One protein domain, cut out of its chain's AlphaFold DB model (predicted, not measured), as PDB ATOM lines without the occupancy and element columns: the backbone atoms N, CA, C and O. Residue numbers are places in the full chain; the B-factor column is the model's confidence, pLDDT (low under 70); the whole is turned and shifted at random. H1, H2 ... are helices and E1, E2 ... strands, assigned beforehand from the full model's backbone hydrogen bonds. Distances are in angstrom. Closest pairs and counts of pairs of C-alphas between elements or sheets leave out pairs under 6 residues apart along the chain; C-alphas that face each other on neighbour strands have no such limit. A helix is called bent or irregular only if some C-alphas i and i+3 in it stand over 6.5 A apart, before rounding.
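AT A GLANCE: This is residues 10 to 157 of the 459 residues of an uncharacterized protein of Ichthyophthirius multifiliis (strain G5) (UniProt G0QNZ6). A long helical hairpin, H5 and H6, makes the length of this domain, with the small strand hairpin E1 and E2 near the far end of H6. The short H4 crosses H5 with an end of it near H6, while H1 slants loosely beside the long pair, and the small H2 lies by H6 with H3 next to it. The printed part has 148 residues, with six named helices and two named strands in the order H1 H2 H3 H4 E1 E2 H5 H6; the sheet E1 - E2 is antiparallel and the class is mostly helix. It is only just compact, close to loose, with a radius of gyration of the C-alphas of 17.5 A, and its outline is a rod of 61 by 28 by 27 A.

HOW THE PARTS SIT: Start at H1, residues 10 to 32, which is close but not clearly touching to H6, residues 122 to 157; their closest C-alphas, Leu 32 and Ile 130, are 6.9 A apart, at a steep tilt of 60 degrees. H2, residues 40 to 44, is close but not clearly touching to H6, closest at the C-alphas of Tyr 41 and Lys 145, 6.9 A. H3, residues 47 to 50, is apart from H6, but only just, at 8.1 A. H4, residues 62 to 70, touches H5, residues 86 to 113, through residues 89 to 96 of H5 alone; the closest C-alphas, Ala 68 and Gly 92, are 4.4 A apart, and the lines are only just about perpendicular, at 73 degrees. E1, residues 74 to 77, and E2, residues 80 to 83, form an antiparallel hairpin, with N 75 and O 82 at 2.8 A and N 77 and O 80 at 2.9 A, within hydrogen-bond range. H5 and H6 form a helical hairpin; they touch, closest at the C-alphas of Ala 91 and Phe 143, 5.0 A, with a shallow tilt of 25 degrees, opposite ways. In H4, H5 and H6 every O i to N i+4 pair is within hydrogen-bond range; H1 has 14 of 19, H2 has 0 of 1 but 2 of 2 O i to N i+3 pairs, and H3 is too short for an O i to N i+4 pair.

IN THESE COORDINATES: Find C-alpha 10 at (9.651, -28.906, -25.622); from there H1 runs 28.5 A to residue 32, with a kink of 47 degrees near residue 26, and it is irregular, C-alphas 29 and 32 being 7.2 A apart. H2, H3, E1 and E2 are short, and H4 is 12.2 A long. H5 begins at C-alpha 86, (-6.925, -7.348, -24.315), and runs 40.1 A. H6 runs 52.5 A and ends at C-alpha 157, (8.913, 2.958, -20.271).

THE WHOLE: The C-alphas farthest apart, Gly 79 and Ser 117, are 61.4 A apart, and residues 114 to 119 stand free. The printed part has no cut, and the link from H3 to H4 is long, 11 residues. The mean pLDDT of the printed part is 82.7, and it is under 70 at residues 10 to 32, 55 to 57 and 116 to 120.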
ATOM      1  N   GLU A  10       9.407 -29.868 -24.530       39.72
ATOM      2  CA  GLU A  10       9.651 -28.906 -25.622       39.72
ATOM      3  C   GLU A  10      10.249 -29.555 -26.877       39.72
ATOM      4  O   GLU A  10       9.945 -29.153 -27.999       39.72
ATOM      5  N   ILE A  11      11.019 -30.635 -26.723       35.03
ATOM      6  CA  ILE A  11      11.742 -31.300 -27.822       35.03
ATOM      7  C   ILE A  11      10.789 -31.989 -28.823       35.03
ATOM      8  O   ILE A  11      11.100 -32.107 -30.009       35.03
ATOM      9  N   MET A  12       9.610 -32.438 -28.383       34.50
ATOM     10  CA  MET A  12       8.589 -33.037 -29.263       34.50
ATOM     11  C   MET A  12       7.739 -31.980 -29.988       34.50
ATOM     12  O   MET A  12       7.314 -32.204 -31.124       34.50
ATOM     13  N   ARG A  13       7.508 -30.819 -29.358       49.72
ATOM     14  CA  ARG A  13       6.688 -29.723 -29.907       49.72
ATOM     15  C   ARG A  13       7.487 -28.831 -30.859       49.72
ATOM     16  O   ARG A  13       6.978 -28.498 -31.931       49.72
ATOM     17  N   SER A  14       8.765 -28.582 -30.559       49.53
ATOM     18  CA  SER A  14       9.695 -27.904 -31.469       49.53
ATOM     19  C   SER A  14       9.867 -28.681 -32.774       49.53
ATOM     20  O   SER A  14       9.848 -28.084 -33.842       49.53
ATOM     21  N   LYS A  15       9.905 -30.021 -32.745       48.59
ATOM     22  CA  LYS A  15       9.975 -30.850 -33.965       48.59
ATOM     23  C   LYS A  15       8.750 -30.691 -34.876       48.59
ATOM     24  O   LYS A  15       8.929 -30.605 -36.088       48.59
ATOM     25  N   GLN A  16       7.529 -30.609 -34.336       52.22
ATOM     26  CA  GLN A  16       6.304 -30.403 -35.134       52.22
ATOM     27  C   GLN A  16       6.213 -28.976 -35.703       52.22
ATOM     28  O   GLN A  16       5.825 -28.801 -36.859       52.22
ATOM     29  N   PHE A  17       6.655 -27.968 -34.945       57.75
ATOM     30  CA  PHE A  17       6.756 -26.585 -35.423       57.75
ATOM     31  C   PHE A  17       7.855 -26.417 -36.486       57.75
ATOM     32  O   PHE A  17       7.634 -25.814 -37.533       57.75
ATOM     33  N   ILE A  18       9.010 -27.061 -36.292       54.94
ATOM     34  CA  ILE A  18      10.095 -27.156 -37.279       54.94
ATOM     35  C   ILE A  18       9.610 -27.854 -38.555       54.94
ATOM     36  O   ILE A  18      10.018 -27.459 -39.642       54.94
ATOM     37  N   ILE A  19       8.734 -28.861 -38.461       54.66
ATOM     38  CA  ILE A  19       8.113 -29.499 -39.632       54.66
ATOM     39  C   ILE A  19       7.192 -28.515 -40.366       54.66
ATOM     40  O   ILE A  19       7.297 -28.417 -41.582       54.66
ATOM     41  N   LEU A  20       6.368 -27.725 -39.671       56.19
ATOM     42  CA  LEU A  20       5.556 -26.656 -40.279       56.19
ATOM     43  C   LEU A  20       6.418 -25.594 -40.988       56.19
ATOM     44  O   LEU A  20       6.156 -25.243 -42.142       56.19
ATOM     45  N   ILE A  21       7.501 -25.151 -40.342       57.19
ATOM     46  CA  ILE A  21       8.484 -24.222 -40.917       57.19
ATOM     47  C   ILE A  21       9.182 -24.847 -42.140       57.19
ATOM     48  O   ILE A  21       9.324 -24.189 -43.173       57.19
ATOM     49  N   LYS A  22       9.584 -26.125 -42.070       56.09
ATOM     50  CA  LYS A  22      10.257 -26.853 -43.163       56.09
ATOM     51  C   LYS A  22       9.331 -27.148 -44.344       56.09
ATOM     52  O   LYS A  22       9.758 -26.985 -45.487       56.09
ATOM     53  N   ILE A  23       8.079 -27.537 -44.088       56.34
ATOM     54  CA  ILE A  23       7.051 -27.730 -45.118       56.34
ATOM     55  C   ILE A  23       6.890 -26.422 -45.896       56.34
ATOM     56  O   ILE A  23       6.951 -26.430 -47.119       56.34
ATOM     57  N   LYS A  24       6.824 -25.268 -45.226       57.47
ATOM     58  CA  LYS A  24       6.681 -23.986 -45.926       57.47
ATOM     59  C   LYS A  24       7.966 -23.531 -46.635       57.47
ATOM     60  O   LYS A  24       7.894 -23.136 -47.795       57.47
ATOM     61  N   LYS A  25       9.153 -23.626 -46.021       54.03
ATOM     62  CA  LYS A  25      10.401 -23.144 -46.657       54.03
ATOM     63  C   LYS A  25      10.761 -23.928 -47.935       54.03
ATOM     64  O   LYS A  25      11.255 -23.323 -48.882       54.03
ATOM     65  N   ASN A  26      10.435 -25.226 -47.999       48.22
ATOM     66  CA  ASN A  26      10.757 -26.088 -49.147       48.22
ATOM     67  C   ASN A  26       9.590 -26.337 -50.129       48.22
ATOM     68  O   ASN A  26       9.850 -26.487 -51.322       48.22
ATOM     69  N   TYR A  27       8.320 -26.351 -49.691       51.34
ATOM     70  CA  TYR A  27       7.178 -26.676 -50.574       51.34
ATOM     71  C   TYR A  27       6.392 -25.457 -51.082       51.34
ATOM     72  O   TYR A  27       5.658 -25.573 -52.070       51.34
ATOM     73  N   ASN A  28       6.555 -24.280 -50.466       54.00
ATOM     74  CA  ASN A  28       5.722 -23.117 -50.779       54.00
ATOM     75  C   ASN A  28       6.007 -22.521 -52.174       54.00
ATOM     76  O   ASN A  28       5.091 -22.104 -52.872       54.00
ATOM     77  N   LYS A  29       7.261 -22.568 -52.645       51.69
ATOM     78  CA  LYS A  29       7.652 -21.949 -53.928       51.69
ATOM     79  C   LYS A  29       7.389 -22.802 -55.179       51.69
ATOM     80  O   LYS A  29       7.510 -22.277 -56.278       51.69
ATOM     81  N   LYS A  30       7.078 -24.101 -55.041       53.41
ATOM     82  CA  LYS A  30       6.926 -25.018 -56.193       53.41
ATOM     83  C   LYS A  30       5.669 -25.896 -56.191       53.41
ATOM     84  O   LYS A  30       5.293 -26.343 -57.267       53.41
ATOM     85  N   ILE A  31       5.031 -26.172 -55.044       60.81
ATOM     86  CA  ILE A  31       3.978 -27.210 -54.961       60.81
ATOM     87  C   ILE A  31       2.640 -26.689 -54.411       60.81
ATOM     88  O   ILE A  31       1.599 -27.114 -54.906       60.81
ATOM     89  N   LEU A  32       2.650 -25.798 -53.408       67.12
ATOM     90  CA  LEU A  32       1.423 -25.378 -52.705       67.12
ATOM     91  C   LEU A  32       0.984 -23.923 -52.954       67.12
ATOM     92  O   LEU A  32      -0.170 -23.628 -52.687       67.12
ATOM     93  N   GLN A  33       1.851 -23.038 -53.469       75.44
ATOM     94  CA  GLN A  33       1.517 -21.636 -53.806       75.44
ATOM     95  C   GLN A  33       0.743 -20.874 -52.700       75.44
ATOM     96  O   GLN A  33      -0.214 -20.161 -52.982       75.44
ATOM     97  N   ILE A  34       1.150 -21.019 -51.435       79.62
ATOM     98  CA  ILE A  34       0.445 -20.446 -50.276       79.62
ATOM     99  C   ILE A  34       0.664 -18.930 -50.234       79.62
ATOM    100  O   ILE A  34       1.814 -18.470 -50.231       79.62
ATOM    101  N   GLN A  35      -0.417 -18.159 -50.112       83.00
ATOM    102  CA  GLN A  35      -0.353 -16.714 -49.919       83.00
ATOM    103  C   GLN A  35       0.032 -16.367 -48.478       83.00
ATOM    104  O   GLN A  35      -0.435 -16.954 -47.505       83.00
ATOM    105  N   THR A  36       0.926 -15.396 -48.316       83.12
ATOM    106  CA  THR A  36       1.432 -15.000 -46.998       83.12
ATOM    107  C   THR A  36       1.324 -13.504 -46.830       83.12
ATOM    108  O   THR A  36       1.610 -12.761 -47.767       83.12
ATOM    109  N   LEU A  37       0.960 -13.060 -45.633       87.75
ATOM    110  CA  LEU A  37       0.844 -11.641 -45.348       87.75
ATOM    111  C   LEU A  37       2.201 -10.931 -45.390       87.75
ATOM    112  O   LEU A  37       3.257 -11.492 -45.085       87.75
ATOM    113  N   CYS A  38       2.158  -9.645 -45.720       87.00
ATOM    114  CA  CYS A  38       3.329  -8.786 -45.741       87.00
ATOM    115  C   CYS A  38       3.946  -8.626 -44.335       87.00
ATOM    116  O   CYS A  38       3.228  -8.477 -43.345       87.00
ATOM    117  N   ARG A  39       5.285  -8.627 -44.244       89.56
ATOM    118  CA  ARG A  39       6.047  -8.434 -42.991       89.56
ATOM    119  C   ARG A  39       6.611  -7.022 -42.818       89.56
ATOM    120  O   ARG A  39       7.453  -6.795 -41.957       89.56
ATOM    121  N   GLU A  40       6.135  -6.052 -43.597       90.38
ATOM    122  CA  GLU A  40       6.626  -4.669 -43.545       90.38
ATOM    123  C   GLU A  40       6.432  -3.980 -42.193       90.38
ATOM    124  O   GLU A  40       7.201  -3.079 -41.868       90.38
ATOM    125  N   TYR A  41       5.481  -4.427 -41.367       91.75
ATOM    126  CA  TYR A  41       5.327  -3.915 -40.002       91.75
ATOM    127  C   TYR A  41       6.597  -4.100 -39.157       91.75
ATOM    128  O   TYR A  41       6.848  -3.287 -38.275       91.75
ATOM    129  N   ARG A  42       7.451  -5.088 -39.468       92.44
ATOM    130  CA  ARG A  42       8.742  -5.289 -38.788       92.44
ATOM    131  C   ARG A  42       9.707  -4.117 -38.995       92.44
ATOM    132  O   ARG A  42      10.615  -3.923 -38.193       92.44
ATOM    133  N   LYS A  43       9.487  -3.262 -40.007       91.38
ATOM    134  CA  LYS A  43      10.223  -1.994 -40.172       91.38
ATOM    135  C   LYS A  43      10.007  -1.044 -38.987       91.38
ATOM    136  O   LYS A  43      10.881  -0.221 -38.724       91.38
ATOM    137  N   GLN A  44       8.895  -1.181 -38.260       93.06
ATOM    138  CA  GLN A  44       8.580  -0.394 -37.064       93.06
ATOM    139  C   GLN A  44       9.273  -0.925 -35.800       93.06
ATOM    140  O   GLN A  44       9.320  -0.217 -34.803       93.06
ATOM    141  N   PHE A  45       9.825  -2.143 -35.829       92.88
ATOM    142  CA  PHE A  45      10.487  -2.731 -34.665       92.88
ATOM    143  C   PHE A  45      11.815  -2.025 -34.341       92.88
ATOM    144  O   PHE A  45      12.466  -1.467 -35.235       92.88
ATOM    145  N   SER A  46      12.234  -2.059 -33.072       89.00
ATOM    146  CA  SER A  46      13.550  -1.550 -32.657       89.00
ATOM    147  C   SER A  46      14.675  -2.377 -33.287       89.00
ATOM    148  O   SER A  46      14.443  -3.473 -33.815       89.00
ATOM    149  N   LYS A  47      15.918  -1.876 -33.251       87.94
ATOM    150  CA  LYS A  47      17.054  -2.613 -33.834       87.94
ATOM    151  C   LYS A  47      17.246  -3.981 -33.175       87.94
ATOM    152  O   LYS A  47      17.503  -4.950 -33.885       87.94
ATOM    153  N   ALA A  48      17.051  -4.068 -31.858       85.62
ATOM    154  CA  ALA A  48      17.172  -5.310 -31.096       85.62
ATOM    155  C   ALA A  48      16.224  -6.404 -31.616       85.62
ATOM    156  O   ALA A  48      16.659  -7.524 -31.878       85.62
ATOM    157  N   TYR A  49      14.955  -6.062 -31.861       88.69
ATOM    158  CA  TYR A  49      13.982  -7.007 -32.412       88.69
ATOM    159  C   TYR A  49      14.229  -7.304 -33.892       88.69
ATOM    160  O   TYR A  49      14.094  -8.450 -34.309       88.69
ATOM    161  N   LYS A  50      14.631  -6.310 -34.698       89.12
ATOM    162  CA  LYS A  50      14.926  -6.508 -36.128       89.12
ATOM    163  C   LYS A  50      16.005  -7.563 -36.369       89.12
ATOM    164  O   LYS A  50      15.846  -8.354 -37.287       89.12
ATOM    165  N   ILE A  51      17.043  -7.619 -35.530       87.88
ATOM    166  CA  ILE A  51      18.149  -8.591 -35.650       87.88
ATOM    167  C   ILE A  51      17.663 -10.048 -35.541       87.88
ATOM    168  O   ILE A  51      18.276 -10.943 -36.123       87.88
ATOM    169  N   LEU A  52      16.548 -10.298 -34.848       85.06
ATOM    170  CA  LEU A  52      15.955 -11.637 -34.737       85.06
ATOM    171  C   LEU A  52      15.339 -12.121 -36.060       85.06
ATOM    172  O   LEU A  52      15.104 -13.317 -36.239       85.06
ATOM    173  N   PHE A  53      15.086 -11.211 -37.004       84.00
ATOM    174  CA  PHE A  53      14.463 -11.513 -38.284       84.00
ATOM    175  C   PHE A  53      15.463 -11.318 -39.427       84.00
ATOM    176  O   PHE A  53      16.182 -10.328 -39.502       84.00
ATOM    177  N   LYS A  54      15.480 -12.254 -40.380       75.31
ATOM    178  CA  LYS A  54      16.167 -12.042 -41.660       75.31
ATOM    179  C   LYS A  54      15.264 -11.231 -42.587       75.31
ATOM    180  O   LYS A  54      14.091 -11.579 -42.749       75.31
ATOM    181  N   ASP A  55      15.808 -10.184 -43.201       62.88
ATOM    182  CA  ASP A  55      15.061  -9.309 -44.106       62.88
ATOM    183  C   ASP A  55      14.387 -10.103 -45.231       62.88
ATOM    184  O   ASP A  55      15.007 -10.932 -45.897       62.88
ATOM    185  N   ASN A  56      13.092  -9.842 -45.430       58.62
ATOM    186  CA  ASN A  56      12.232 -10.474 -46.437       58.62
ATOM    187  C   ASN A  56      12.098 -12.008 -46.352       58.62
ATOM    188  O   ASN A  56      11.464 -12.607 -47.226       58.62
ATOM    189  N   GLU A  57      12.614 -12.659 -45.304       67.56
ATOM    190  CA  GLU A  57      12.339 -14.072 -45.054       67.56
ATOM    191  C   GLU A  57      11.118 -14.259 -44.152       67.56
ATOM    192  O   GLU A  57      10.914 -13.607 -43.122       67.56
ATOM    193  N   LEU A  58      10.307 -15.240 -44.531       71.38
ATOM    194  CA  LEU A  58       9.211 -15.709 -43.711       71.38
ATOM    195  C   LEU A  58       9.786 -16.517 -42.542       71.38
ATOM    196  O   LEU A  58      10.252 -17.644 -42.709       71.38
ATOM    197  N   CYS A  59       9.792 -15.891 -41.369       77.38
ATOM    198  CA  CYS A  59      10.372 -16.410 -40.138       77.38
ATOM    199  C   CYS A  59       9.313 -16.372 -39.033       77.38
ATOM    200  O   CYS A  59       8.736 -15.309 -38.787       77.38
ATOM    201  N   TYR A  60       9.060 -17.527 -38.419       84.62
ATOM    202  CA  TYR A  60       8.206 -17.688 -37.247       84.62
ATOM    203  C   TYR A  60       9.109 -18.025 -36.062       84.62
ATOM    204  O   TYR A  60       9.672 -19.121 -36.017       84.62
ATOM    205  N   LEU A  61       9.292 -17.070 -35.154       86.94
ATOM    206  CA  LEU A  61      10.107 -17.253 -33.956       86.94
ATOM    207  C   LEU A  61       9.361 -18.124 -32.945       86.94
ATOM    208  O   LEU A  61       8.193 -17.868 -32.659       86.94
ATOM    209  N   THR A  62      10.022 -19.147 -32.416       85.25
ATOM    210  CA  THR A  62       9.431 -20.054 -31.421       85.25
ATOM    211  C   THR A  62       9.025 -19.308 -30.157       85.25
ATOM    212  O   THR A  62       7.936 -19.535 -29.651       85.25
ATOM    213  N   GLU A  63       9.810 -18.313 -29.762       87.81
ATOM    214  CA  GLU A  63       9.610 -17.468 -28.585       87.81
ATOM    215  C   GLU A  63       8.278 -16.699 -28.640       87.81
ATOM    216  O   GLU A  63       7.628 -16.472 -27.618       87.81
ATOM    217  N   ILE A  64       7.828 -16.326 -29.846       91.19
ATOM    218  CA  ILE A  64       6.522 -15.686 -30.051       91.19
ATOM    219  C   ILE A  64       5.400 -16.702 -29.818       91.19
ATOM    220  O   ILE A  64       4.417 -16.386 -29.156       91.19
ATOM    221  N   LEU A  65       5.540 -17.932 -30.320       90.12
ATOM    222  CA  LEU A  65       4.543 -18.972 -30.058       90.12
ATOM    223  C   LEU A  65       4.502 -19.350 -28.574       90.12
ATOM    224  O   LEU A  65       3.414 -19.516 -28.027       90.12
ATOM    225  N   ASP A  66       5.663 -19.459 -27.933       90.06
ATOM    226  CA  ASP A  66       5.770 -19.772 -26.509       90.06
ATOM    227  C   ASP A  66       5.061 -18.699 -25.674       90.06
ATOM    228  O   ASP A  66       4.241 -19.031 -24.824       90.06
ATOM    229  N   SER A  67       5.241 -17.420 -26.024       91.44
ATOM    230  CA  SER A  67       4.532 -16.303 -25.384       91.44
ATOM    231  C   SER A  67       3.004 -16.413 -25.523       91.44
ATOM    232  O   SER A  67       2.270 -16.180 -24.563       91.44
ATOM    233  N   ALA A  68       2.501 -16.808 -26.702       93.25
ATOM    234  CA  ALA A  68       1.069 -17.053 -26.903       93.25
ATOM    235  C   ALA A  68       0.556 -18.253 -26.090       93.25
ATOM    236  O   ALA A  68      -0.581 -18.241 -25.625       93.25
ATOM    237  N   GLN A  69       1.382 -19.290 -25.930       91.69
ATOM    238  CA  GLN A  69       1.040 -20.493 -25.173       91.69
ATOM    239  C   GLN A  69       1.006 -20.233 -23.663       91.69
ATOM    240  O   GLN A  69       0.142 -20.767 -22.971       91.69
ATOM    241  N   GLU A  70       1.964 -19.461 -23.154       91.50
ATOM    242  CA  GLU A  70       2.014 -19.058 -21.751       91.50
ATOM    243  C   GLU A  70       0.847 -18.135 -21.396       91.50
ATOM    244  O   GLU A  70       0.258 -18.275 -20.325       91.50
ATOM    245  N   GLY A  71       0.490 -17.218 -22.304       89.75
ATOM    246  CA  GLY A  71      -0.685 -16.363 -22.158       89.75
ATOM    247  C   GLY A  71      -0.633 -15.469 -20.917       89.75
ATOM    248  O   GLY A  71      -1.677 -15.152 -20.344       89.75
ATOM    249  N   PHE A  72       0.569 -15.090 -20.463       91.19
ATOM    250  CA  PHE A  72       0.723 -14.263 -19.269       91.19
ATOM    251  C   PHE A  72       0.040 -12.898 -19.460       91.19
ATOM    252  O   PHE A  72       0.365 -12.178 -20.404       91.19
ATOM    253  N   PRO A  73      -0.870 -12.490 -18.555       94.19
ATOM    254  CA  PRO A  73      -1.602 -11.232 -18.699       94.19
ATOM    255  C   PRO A  73      -0.777  -9.998 -18.317       94.19
ATOM    256  O   PRO A  73      -1.205  -8.871 -18.561       94.19
ATOM    257  N   TYR A  74       0.380 -10.182 -17.679       94.38
ATOM    258  CA  TYR A  74       1.229  -9.090 -17.217       94.38
ATOM    259  C   TYR A  74       2.704  -9.490 -17.121       94.38
ATOM    260  O   TYR A  74       3.038 -10.671 -17.030       94.38
ATOM    261  N   LEU A  75       3.569  -8.480 -17.054       93.56
ATOM    262  CA  LEU A  75       5.001  -8.575 -16.783       93.56
ATOM    263  C   LEU A  75       5.372  -7.695 -15.588       93.56
ATOM    264  O   LEU A  75       4.738  -6.671 -15.346       93.56
ATOM    265  N   TRP A  76       6.415  -8.090 -14.860       93.81
ATOM    266  CA  TRP A  76       7.029  -7.256 -13.830       93.81
ATOM    267  C   TRP A  76       8.397  -6.790 -14.308       93.81
ATOM    268  O   TRP A  76       9.249  -7.626 -14.609       93.81
ATOM    269  N   VAL A  77       8.604  -5.476 -14.365       94.62
ATOM    270  CA  VAL A  77       9.879  -4.874 -14.769       94.62
ATOM    271  C   VAL A  77      10.223  -3.773 -13.777       94.62
ATOM    272  O   VAL A  77       9.419  -2.880 -13.543       94.62
ATOM    273  N   ASN A  78      11.406  -3.853 -13.161       94.00
ATOM    274  CA  ASN A  78      11.887  -2.865 -12.175       94.00
ATOM    275  C   ASN A  78      10.899  -2.575 -11.021       94.00
ATOM    276  O   ASN A  78      10.825  -1.452 -10.538       94.00
ATOM    277  N   GLY A  79      10.128  -3.581 -10.593       90.44
ATOM    278  CA  GLY A  79       9.123  -3.438  -9.532       90.44
ATOM    279  C   GLY A  79       7.745  -2.963 -10.005       90.44
ATOM    280  O   GLY A  79       6.796  -3.050  -9.233       90.44
ATOM    281  N   ASP A  80       7.598  -2.562 -11.270       93.50
ATOM    282  CA  ASP A  80       6.317  -2.152 -11.847       93.50
ATOM    283  C   ASP A  80       5.615  -3.307 -12.561       93.50
ATOM    284  O   ASP A  80       6.247  -4.126 -13.234       93.50
ATOM    285  N   LYS A  81       4.282  -3.339 -12.455       95.81
ATOM    286  CA  LYS A  81       3.426  -4.299 -13.158       95.81
ATOM    287  C   LYS A  81       2.888  -3.691 -14.451       95.81
ATOM    288  O   LYS A  81       2.081  -2.766 -14.411       95.81
ATOM    289  N   TYR A  82       3.237  -4.294 -15.581       95.56
ATOM    290  CA  TYR A  82       2.721  -3.945 -16.903       95.56
ATOM    291  C   TYR A  82       1.690  -4.973 -17.339       95.56
ATOM    292  O   TYR A  82       1.978  -6.165 -17.337       95.56
ATOM    293  N   ILE A  83       0.488  -4.530 -17.691       96.38
ATOM    294  CA  ILE A  83      -0.613  -5.407 -18.102       96.38
ATOM    295  C   ILE A  83      -0.725  -5.341 -19.619       96.38
ATOM    296  O   ILE A  83      -0.827  -4.244 -20.164       96.38
ATOM    297  N   PHE A  84      -0.728  -6.499 -20.279       96.38
ATOM    298  CA  PHE A  84      -0.937  -6.560 -21.721       96.38
ATOM    299  C   PHE A  84      -2.374  -6.195 -22.083       96.38
ATOM    300  O   PHE A  84      -3.331  -6.555 -21.391       96.38
ATOM    301  N   SER A  85      -2.529  -5.522 -23.214       97.25
ATOM    302  CA  SER A  85      -3.823  -5.180 -23.775       97.25
ATOM    303  C   SER A  85      -4.666  -6.429 -24.058       97.25
ATOM    304  O   SER A  85      -4.175  -7.486 -24.466       97.25
ATOM    305  N   ASN A  86      -5.990  -6.288 -23.927       96.75
ATOM    306  CA  ASN A  86      -6.925  -7.348 -24.315       96.75
ATOM    307  C   ASN A  86      -6.761  -7.745 -25.792       96.75
ATOM    308  O   ASN A  86      -7.055  -8.878 -26.160       96.75
ATOM    309  N   GLU A  87      -6.297  -6.832 -26.650       96.81
ATOM    310  CA  GLU A  87      -6.024  -7.126 -28.057       96.81
ATOM    311  C   GLU A  87      -4.896  -8.148 -28.218       96.81
ATOM    312  O   GLU A  87      -5.068  -9.115 -28.965       96.81
ATOM    313  N   VAL A  88      -3.787  -7.973 -27.491       96.94
ATOM    314  CA  VAL A  88      -2.655  -8.910 -27.489       96.94
ATOM    315  C   VAL A  88      -3.060 -10.257 -26.908       96.94
ATOM    316  O   VAL A  88      -2.808 -11.285 -27.537       96.94
ATOM    317  N   LEU A  89      -3.753 -10.268 -25.766       96.94
ATOM    318  CA  LEU A  89      -4.179 -11.512 -25.115       96.94
ATOM    319  C   LEU A  89      -5.146 -12.313 -25.995       96.94
ATOM    320  O   LEU A  89      -4.953 -13.511 -26.208       96.94
ATOM    321  N   ASN A  90      -6.133 -11.645 -26.595       97.25
ATOM    322  CA  ASN A  90      -7.062 -12.289 -27.521       97.25
ATOM    323  C   ASN A  90      -6.359 -12.783 -28.792       97.25
ATOM    324  O   ASN A  90      -6.691 -13.855 -29.295       97.25
ATOM    325  N   ALA A  91      -5.400 -12.024 -29.331       97.44
ATOM    326  CA  ALA A  91      -4.622 -12.458 -30.488       97.44
ATOM    327  C   ALA A  91      -3.736 -13.675 -30.162       97.44
ATOM    328  O   ALA A  91      -3.615 -14.566 -31.002       97.44
ATOM    329  N   GLY A  92      -3.177 -13.745 -28.950       96.75
ATOM    330  CA  GLY A  92      -2.395 -14.884 -28.464       96.75
ATOM    331  C   GLY A  92      -3.244 -16.142 -28.315       96.75
ATOM    332  O   GLY A  92      -2.896 -17.186 -28.867       96.75
ATOM    333  N   GLN A  93      -4.418 -16.024 -27.685       96.88
ATOM    334  CA  GLN A  93      -5.369 -17.133 -27.574       96.88
ATOM    335  C   GLN A  93      -5.814 -17.629 -28.957       96.88
ATOM    336  O   GLN A  93      -5.764 -18.825 -29.229       96.88
ATOM    337  N   GLN A  94      -6.163 -16.711 -29.869       97.31
ATOM    338  CA  GLN A  94      -6.521 -17.063 -31.248       97.31
ATOM    339  C   GLN A  94      -5.384 -17.788 -31.968       97.31
ATOM    340  O   GLN A  94      -5.641 -18.730 -32.717       97.31
ATOM    341  N   LEU A  95      -4.133 -17.365 -31.762       96.12
ATOM    342  CA  LEU A  95      -2.973 -18.027 -32.351       96.12
ATOM    343  C   LEU A  95      -2.827 -19.457 -31.831       96.12
ATOM    344  O   LEU A  95      -2.598 -20.368 -32.628       96.12
ATOM    345  N   LEU A  96      -2.987 -19.660 -30.525       94.69
ATOM    346  CA  LEU A  96      -2.876 -20.970 -29.896       94.69
ATOM    347  C   LEU A  96      -4.001 -21.918 -30.341       94.69
ATOM    348  O   LEU A  96      -3.731 -23.057 -30.732       94.69
ATOM    349  N   ASP A  97      -5.244 -21.434 -30.366       95.06
ATOM    350  CA  ASP A  97      -6.407 -22.197 -30.830       95.06
ATOM    351  C   ASP A  97      -6.206 -22.667 -32.276       95.06
ATOM    352  O   ASP A  97      -6.369 -23.849 -32.600       95.06
ATOM    353  N   TYR A  98      -5.761 -21.757 -33.149       94.50
ATOM    354  CA  TYR A  98      -5.477 -22.090 -34.543       94.50
ATOM    355  C   TYR A  98      -4.247 -22.970 -34.713       94.50
ATOM    356  O   TYR A  98      -4.205 -23.783 -35.637       94.50
ATOM    357  N   PHE A  99      -3.252 -22.859 -33.837       91.56
ATOM    358  CA  PHE A  99      -2.116 -23.765 -33.845       91.56
ATOM    359  C   PHE A  99      -2.560 -25.207 -33.561       91.56
ATOM    360  O   PHE A  99      -2.176 -26.124 -34.294       91.56
ATOM    361  N   PHE A 100      -3.428 -25.421 -32.567       90.88
ATOM    362  CA  PHE A 100      -4.004 -26.741 -32.299       90.88
ATOM    363  C   PHE A 100      -4.909 -27.226 -33.432       90.88
ATOM    364  O   PHE A 100      -4.827 -28.393 -33.824       90.88
ATOM    365  N   GLN A 101      -5.711 -26.337 -34.020       91.38
ATOM    366  CA  GLN A 101      -6.529 -26.669 -35.185       91.38
ATOM    367  C   GLN A 101      -5.665 -27.100 -36.379       91.38
ATOM    368  O   GLN A 101      -5.963 -28.102 -37.033       91.38
ATOM    369  N   LEU A 102      -4.567 -26.393 -36.643       88.56
ATOM    370  CA  LEU A 102      -3.615 -26.732 -37.696       88.56
ATOM    371  C   LEU A 102      -2.964 -28.094 -37.432       88.56
ATOM    372  O   LEU A 102      -2.901 -28.922 -38.340       88.56
ATOM    373  N   GLN A 103      -2.549 -28.378 -36.193       87.75
ATOM    374  CA  GLN A 103      -2.037 -29.702 -35.818       87.75
ATOM    375  C   GLN A 103      -3.070 -30.809 -36.045       87.75
ATOM    376  O   GLN A 103      -2.727 -31.867 -36.576       87.75
ATOM    377  N   TYR A 104      -4.326 -30.572 -35.663       89.19
ATOM    378  CA  TYR A 104      -5.416 -31.520 -35.871       89.19
ATOM    379  C   TYR A 104      -5.647 -31.786 -37.360       89.19
ATOM    380  O   TYR A 104      -5.682 -32.946 -37.766       89.19
ATOM    381  N   ILE A 105      -5.724 -30.735 -38.184       86.94
ATOM    382  CA  ILE A 105      -5.884 -30.853 -39.640       86.94
ATOM    383  C   ILE A 105      -4.722 -31.653 -40.231       86.94
ATOM    384  O   ILE A 105      -4.960 -32.603 -40.968       86.94
ATOM    385  N   MET A 106      -3.478 -31.341 -39.861       83.88
ATOM    386  CA  MET A 106      -2.302 -32.056 -40.366       83.88
ATOM    387  C   MET A 106      -2.325 -33.545 -39.995       83.88
ATOM    388  O   MET A 106      -2.066 -34.392 -40.851       83.88
ATOM    389  N   ARG A 107      -2.684 -33.885 -38.748       85.50
ATOM    390  CA  ARG A 107      -2.802 -35.283 -38.293       85.50
ATOM    391  C   ARG A 107      -3.950 -36.014 -38.984       85.50
ATOM    392  O   ARG A 107      -3.732 -37.095 -39.517       85.50
ATOM    393  N   SER A 108      -5.137 -35.409 -39.028       85.44
ATOM    394  CA  SER A 108      -6.316 -35.952 -39.714       85.44
ATOM    395  C   SER A 108      -6.014 -36.225 -41.186       85.44
ATOM    396  O   SER A 108      -6.323 -37.296 -41.699       85.44
ATOM    397  N   THR A 109      -5.392 -35.269 -41.874       82.94
ATOM    398  CA  THR A 109      -5.030 -35.410 -43.283       82.94
ATOM    399  C   THR A 109      -4.008 -36.522 -43.496       82.94
ATOM    400  O   THR A 109      -4.195 -37.339 -44.392       82.94
ATOM    401  N   TYR A 110      -2.974 -36.610 -42.657       83.44
ATOM    402  CA  TYR A 110      -2.005 -37.704 -42.720       83.44
ATOM    403  C   TYR A 110      -2.677 -39.072 -42.534       83.44
ATOM    404  O   TYR A 110      -2.495 -39.961 -43.361       83.44
ATOM    405  N   SER A 111      -3.524 -39.219 -41.509       83.88
ATOM    406  CA  SER A 111      -4.272 -40.456 -41.267       83.88
ATOM    407  C   SER A 111      -5.167 -40.843 -42.446       83.88
ATOM    408  O   SER A 111      -5.207 -42.014 -42.799       83.88
ATOM    409  N   LYS A 112      -5.839 -39.875 -43.084       80.94
ATOM    410  CA  LYS A 112      -6.673 -40.118 -44.275       80.94
ATOM    411  C   LYS A 112      -5.857 -40.567 -45.487       80.94
ATOM    412  O   LYS A 112      -6.301 -41.440 -46.217       80.94
ATOM    413  N   ILE A 113      -4.672 -39.989 -45.697       79.44
ATOM    414  CA  ILE A 113      -3.776 -40.372 -46.803       79.44
ATOM    415  C   ILE A 113      -3.263 -41.808 -46.623       79.44
ATOM    416  O   ILE A 113      -3.079 -42.514 -47.608       79.44
ATOM    417  N   CYS A 114      -3.039 -42.243 -45.382       79.75
ATOM    418  CA  CYS A 114      -2.539 -43.584 -45.077       79.75
ATOM    419  C   CYS A 114      -3.624 -44.680 -45.055       79.75
ATOM    420  O   CYS A 114      -3.278 -45.843 -44.862       79.75
ATOM    421  N   GLN A 115      -4.909 -44.348 -45.217       80.62
ATOM    422  CA  GLN A 115      -5.996 -45.332 -45.283       80.62
ATOM    423  C   GLN A 115      -6.155 -45.888 -46.709       80.62
ATOM    424  O   GLN A 115      -6.152 -45.134 -47.679       80.62
ATOM    425  N   GLU A 116      -6.342 -47.209 -46.835       59.06
ATOM    426  CA  GLU A 116      -6.439 -47.928 -48.123       59.06
ATOM    427  C   GLU A 116      -7.664 -47.525 -48.973       59.06
ATOM    428  O   GLU A 116      -7.656 -47.684 -50.191       59.06
ATOM    429  N   SER A 117      -8.697 -46.939 -48.358       63.22
ATOM    430  CA  SER A 117      -9.913 -46.449 -49.022       63.22
ATOM    431  C   SER A 117     -10.019 -44.921 -48.933       63.22
ATOM    432  O   SER A 117     -10.821 -44.381 -48.169       63.22
ATOM    433  N   CYS A 118      -9.189 -44.193 -49.683       60.59
ATOM    434  CA  CYS A 118      -9.247 -42.730 -49.689       60.59
ATOM    435  C   CYS A 118     -10.361 -42.231 -50.628       60.59
ATOM    436  O   CYS A 118     -10.259 -42.339 -51.847       60.59
ATOM    437  N   THR A 119     -11.432 -41.666 -50.064       66.75
ATOM    438  CA  THR A 119     -12.572 -41.102 -50.817       66.75
ATOM    439  C   THR A 119     -12.366 -39.646 -51.253       66.75
ATOM    440  O   THR A 119     -13.256 -39.060 -51.865       66.75
ATOM    441  N   PHE A 120     -11.233 -39.027 -50.908       69.62
ATOM    442  CA  PHE A 120     -10.972 -37.601 -51.131       69.62
ATOM    443  C   PHE A 120     -10.020 -37.381 -52.303       69.62
ATOM    444  O   PHE A 120      -9.068 -38.139 -52.497       69.62
ATOM    445  N   SER A 121     -10.223 -36.295 -53.052       79.88
ATOM    446  CA  SER A 121      -9.258 -35.909 -54.080       79.88
ATOM    447  C   SER A 121      -8.017 -35.277 -53.442       79.88
ATOM    448  O   SER A 121      -8.088 -34.567 -52.436       79.88
ATOM    449  N   ILE A 122      -6.855 -35.484 -54.067       79.62
ATOM    450  CA  ILE A 122      -5.597 -34.824 -53.677       79.62
ATOM    451  C   ILE A 122      -5.771 -33.297 -53.642       79.62
ATOM    452  O   ILE A 122      -5.168 -32.623 -52.808       79.62
ATOM    453  N   GLN A 123      -6.614 -32.751 -54.523       83.00
ATOM    454  CA  GLN A 123      -6.884 -31.320 -54.585       83.00
ATOM    455  C   GLN A 123      -7.613 -30.816 -53.334       83.00
ATOM    456  O   GLN A 123      -7.175 -29.841 -52.741       83.00
ATOM    457  N   GLN A 124      -8.640 -31.528 -52.859       84.38
ATOM    458  CA  GLN A 124      -9.363 -31.156 -51.635       84.38
ATOM    459  C   GLN A 124      -8.443 -31.131 -50.408       84.38
ATOM    460  O   GLN A 124      -8.527 -30.233 -49.572       84.38
ATOM    461  N   ILE A 125      -7.532 -32.103 -50.315       82.06
ATOM    462  CA  ILE A 125      -6.527 -32.163 -49.250       82.06
ATOM    463  C   ILE A 125      -5.574 -30.962 -49.328       82.06
ATOM    464  O   ILE A 125      -5.271 -30.346 -48.303       82.06
ATOM    465  N   LYS A 126      -5.110 -30.622 -50.537       83.44
ATOM    466  CA  LYS A 126      -4.249 -29.455 -50.762       83.44
ATOM    467  C   LYS A 126      -4.948 -28.166 -50.349       83.44
ATOM    468  O   LYS A 126      -4.376 -27.423 -49.559       83.44
ATOM    469  N   ASP A 127      -6.173 -27.941 -50.816       86.88
ATOM    470  CA  ASP A 127      -6.936 -26.726 -50.524       86.88
ATOM    471  C   ASP A 127      -7.169 -26.573 -49.012       86.88
ATOM    472  O   ASP A 127      -7.004 -25.490 -48.453       86.88
ATOM    473  N   GLN A 128      -7.462 -27.676 -48.312       86.50
ATOM    474  CA  GLN A 128      -7.632 -27.667 -46.858       86.50
ATOM    475  C   GLN A 128      -6.341 -27.282 -46.115       86.50
ATOM    476  O   GLN A 128      -6.388 -26.498 -45.163       86.50
ATOM    477  N   ILE A 129      -5.188 -27.822 -46.529       84.25
ATOM    478  CA  ILE A 129      -3.889 -27.474 -45.935       84.25
ATOM    479  C   ILE A 129      -3.538 -26.013 -46.234       84.25
ATOM    480  O   ILE A 129      -3.125 -25.303 -45.318       84.25
ATOM    481  N   ILE A 130      -3.714 -25.561 -47.481       86.69
ATOM    482  CA  ILE A 130      -3.417 -24.187 -47.906       86.69
ATOM    483  C   ILE A 130      -4.232 -23.207 -47.063       86.69
ATOM    484  O   ILE A 130      -3.638 -22.421 -46.330       86.69
ATOM    485  N   ASN A 131      -5.561 -23.341 -47.047       89.75
ATOM    486  CA  ASN A 131      -6.450 -22.457 -46.288       89.75
ATOM    487  C   ASN A 131      -6.085 -22.402 -44.795       89.75
ATOM    488  O   ASN A 131      -6.113 -21.338 -44.176       89.75
ATOM    489  N   SER A 132      -5.707 -23.544 -44.210       89.19
ATOM    490  CA  SER A 132      -5.304 -23.622 -42.803       89.19
ATOM    491  C   SER A 132      -3.980 -22.894 -42.529       89.19
ATOM    492  O   SER A 132      -3.874 -22.136 -41.565       89.19
ATOM    493  N   ILE A 133      -2.977 -23.057 -43.402       86.75
ATOM    494  CA  ILE A 133      -1.678 -22.380 -43.265       86.75
ATOM    495  C   ILE A 133      -1.803 -20.872 -43.529       86.75
ATOM    496  O   ILE A 133      -1.166 -20.087 -42.824       86.75
ATOM    497  N   GLU A 134      -2.605 -20.447 -44.508       89.94
ATOM    498  CA  GLU A 134      -2.866 -19.023 -44.774       89.94
ATOM    499  C   GLU A 134      -3.547 -18.364 -43.580       89.94
ATOM    500  O   GLU A 134      -3.126 -17.298 -43.126       89.94
ATOM    501  N   LYS A 135      -4.558 -19.026 -43.009       92.06
ATOM    502  CA  LYS A 135      -5.253 -18.509 -41.832       92.06
ATOM    503  C   LYS A 135      -4.337 -18.431 -40.611       92.06
ATOM    504  O   LYS A 135      -4.357 -17.422 -39.907       92.06
ATOM    505  N   PHE A 136      -3.499 -19.445 -40.398       92.06
ATOM    506  CA  PHE A 136      -2.471 -19.414 -39.359       92.06
ATOM    507  C   PHE A 136      -1.495 -18.246 -39.563       92.06
ATOM    508  O   PHE A 136      -1.201 -17.527 -38.612       92.06
ATOM    509  N   ASP A 137      -1.042 -17.994 -40.798       91.31
ATOM    510  CA  ASP A 137      -0.153 -16.869 -41.116       91.31
ATOM    511  C   ASP A 137      -0.778 -15.511 -40.778       91.31
ATOM    512  O   ASP A 137      -0.107 -14.645 -40.216       91.31
ATOM    513  N   GLN A 138      -2.068 -15.340 -41.081       93.75
ATOM    514  CA  GLN A 138      -2.803 -14.116 -40.770       93.75
ATOM    515  C   GLN A 138      -2.850 -13.841 -39.266       93.75
ATOM    516  O   GLN A 138      -2.602 -12.719 -38.820       93.75
ATOM    517  N   ILE A 139      -3.156 -14.873 -38.482       95.56
ATOM    518  CA  ILE A 139      -3.274 -14.765 -37.027       95.56
ATOM    519  C   ILE A 139      -1.898 -14.570 -36.392       95.56
ATOM    520  O   ILE A 139      -1.752 -13.718 -35.517       95.56
ATOM    521  N   TRP A 140      -0.878 -15.270 -36.897       94.81
ATOM    522  CA  TRP A 140       0.507 -15.074 -36.481       94.81
ATOM    523  C   TRP A 140       0.931 -13.618 -36.626       94.81
ATOM    524  O   TRP A 140       1.429 -13.024 -35.679       94.81
ATOM    525  N   VAL A 141       0.723 -13.023 -37.805       93.62
ATOM    526  CA  VAL A 141       1.096 -11.625 -38.062       93.62
ATOM    527  C   VAL A 141       0.394 -10.672 -37.108       93.62
ATOM    528  O   VAL A 141       1.025  -9.744 -36.605       93.62
ATOM    529  N   LYS A 142      -0.897 -10.898 -36.841       96.06
ATOM    530  CA  LYS A 142      -1.663 -10.070 -35.907       96.06
ATOM    531  C   LYS A 142      -1.073 -10.136 -34.495       96.06
ATOM    532  O   LYS A 142      -0.852  -9.085 -33.891       96.06
ATOM    533  N   PHE A 143      -0.801 -11.340 -33.992       97.19
ATOM    534  CA  PHE A 143      -0.224 -11.521 -32.663       97.19
ATOM    535  C   PHE A 143       1.216 -11.004 -32.585       97.19
ATOM    536  O   PHE A 143       1.493 -10.150 -31.756       97.19
ATOM    537  N   GLU A 144       2.107 -11.418 -33.493       95.56
ATOM    538  CA  GLU A 144       3.513 -10.982 -33.512       95.56
ATOM    539  C   GLU A 144       3.622  -9.456 -33.538       95.56
ATOM    540  O   GLU A 144       4.373  -8.875 -32.761       95.56
ATOM    541  N   LYS A 145       2.854  -8.794 -34.414       95.62
ATOM    542  CA  LYS A 145       2.876  -7.335 -34.515       95.62
ATOM    543  C   LYS A 145       2.438  -6.674 -33.209       95.62
ATOM    544  O   LYS A 145       3.128  -5.775 -32.745       95.62
ATOM    545  N   SER A 146       1.292  -7.070 -32.660       96.56
ATOM    546  CA  SER A 146       0.734  -6.429 -31.460       96.56
ATOM    547  C   SER A 146       1.592  -6.709 -30.225       96.56
ATOM    548  O   SER A 146       1.975  -5.771 -29.532       96.56
ATOM    549  N   TYR A 147       1.995  -7.963 -30.023       96.56
ATOM    550  CA  TYR A 147       2.826  -8.387 -28.901       96.56
ATOM    551  C   TYR A 147       4.197  -7.698 -28.890       96.56
ATOM    552  O   TYR A 147       4.581  -7.116 -27.881       96.56
ATOM    553  N   VAL A 148       4.920  -7.697 -30.017       95.44
ATOM    554  CA  VAL A 148       6.260  -7.085 -30.080       95.44
ATOM    555  C   VAL A 148       6.193  -5.566 -29.917       95.44
ATOM    556  O   VAL A 148       7.039  -4.994 -29.236       95.44
ATOM    557  N   LEU A 149       5.191  -4.895 -30.500       95.75
ATOM    558  CA  LEU A 149       5.028  -3.449 -30.309       95.75
ATOM    559  C   LEU A 149       4.711  -3.093 -28.852       95.75
ATOM    560  O   LEU A 149       5.222  -2.095 -28.348       95.75
ATOM    561  N   GLU A 150       3.905  -3.907 -28.168       96.31
ATOM    562  CA  GLU A 150       3.581  -3.686 -26.760       96.31
ATOM    563  C   GLU A 150       4.787  -3.965 -25.850       96.31
ATOM    564  O   GLU A 150       5.086  -3.152 -24.976       96.31
ATOM    565  N   LEU A 151       5.568  -5.019 -26.125       95.44
ATOM    566  CA  LEU A 151       6.856  -5.247 -25.460       95.44
ATOM    567  C   LEU A 151       7.795  -4.053 -25.629       95.44
ATOM    568  O   LEU A 151       8.330  -3.554 -24.647       95.44
ATOM    569  N   MET A 152       7.954  -3.537 -26.848       94.25
ATOM    570  CA  MET A 152       8.788  -2.357 -27.091       94.25
ATOM    571  C   MET A 152       8.322  -1.132 -26.294       94.25
ATOM    572  O   MET A 152       9.155  -0.350 -25.838       94.25
ATOM    573  N   HIS A 153       7.010  -0.957 -26.120       95.00
ATOM    574  CA  HIS A 153       6.467   0.133 -25.314       95.00
ATOM    575  C   HIS A 153       6.811  -0.035 -23.828       95.00
ATOM    576  O   HIS A 153       7.331   0.902 -23.220       95.00
ATOM    577  N   ILE A 154       6.600  -1.237 -23.280       94.81
ATOM    578  CA  ILE A 154       6.959  -1.593 -21.898       94.81
ATOM    579  C   ILE A 154       8.457  -1.385 -21.670       94.81
ATOM    580  O   ILE A 154       8.862  -0.744 -20.708       94.81
ATOM    581  N   GLU A 155       9.294  -1.885 -22.576       94.56
ATOM    582  CA  GLU A 155      10.743  -1.750 -22.489       94.56
ATOM    583  C   GLU A 155      11.213  -0.291 -22.557       94.56
ATOM    584  O   GLU A 155      12.206   0.071 -21.925       94.56
ATOM    585  N   ASN A 156      10.553   0.551 -23.355       93.31
ATOM    586  CA  ASN A 156      10.878   1.971 -23.421       93.31
ATOM    587  C   ASN A 156      10.510   2.683 -22.114       93.31
ATOM    588  O   ASN A 156      11.325   3.436 -21.584       93.31
ATOM    589  N   ASP A 157       9.326   2.402 -21.563       95.00
ATOM    590  CA  ASP A 157       8.913   2.958 -20.271       95.00
ATOM    591  C   ASP A 157       9.787   2.449 -19.114       95.00
ATOM    592  O   ASP A 157      10.192   3.225 -18.253       95.00
TER     593      ASP A 157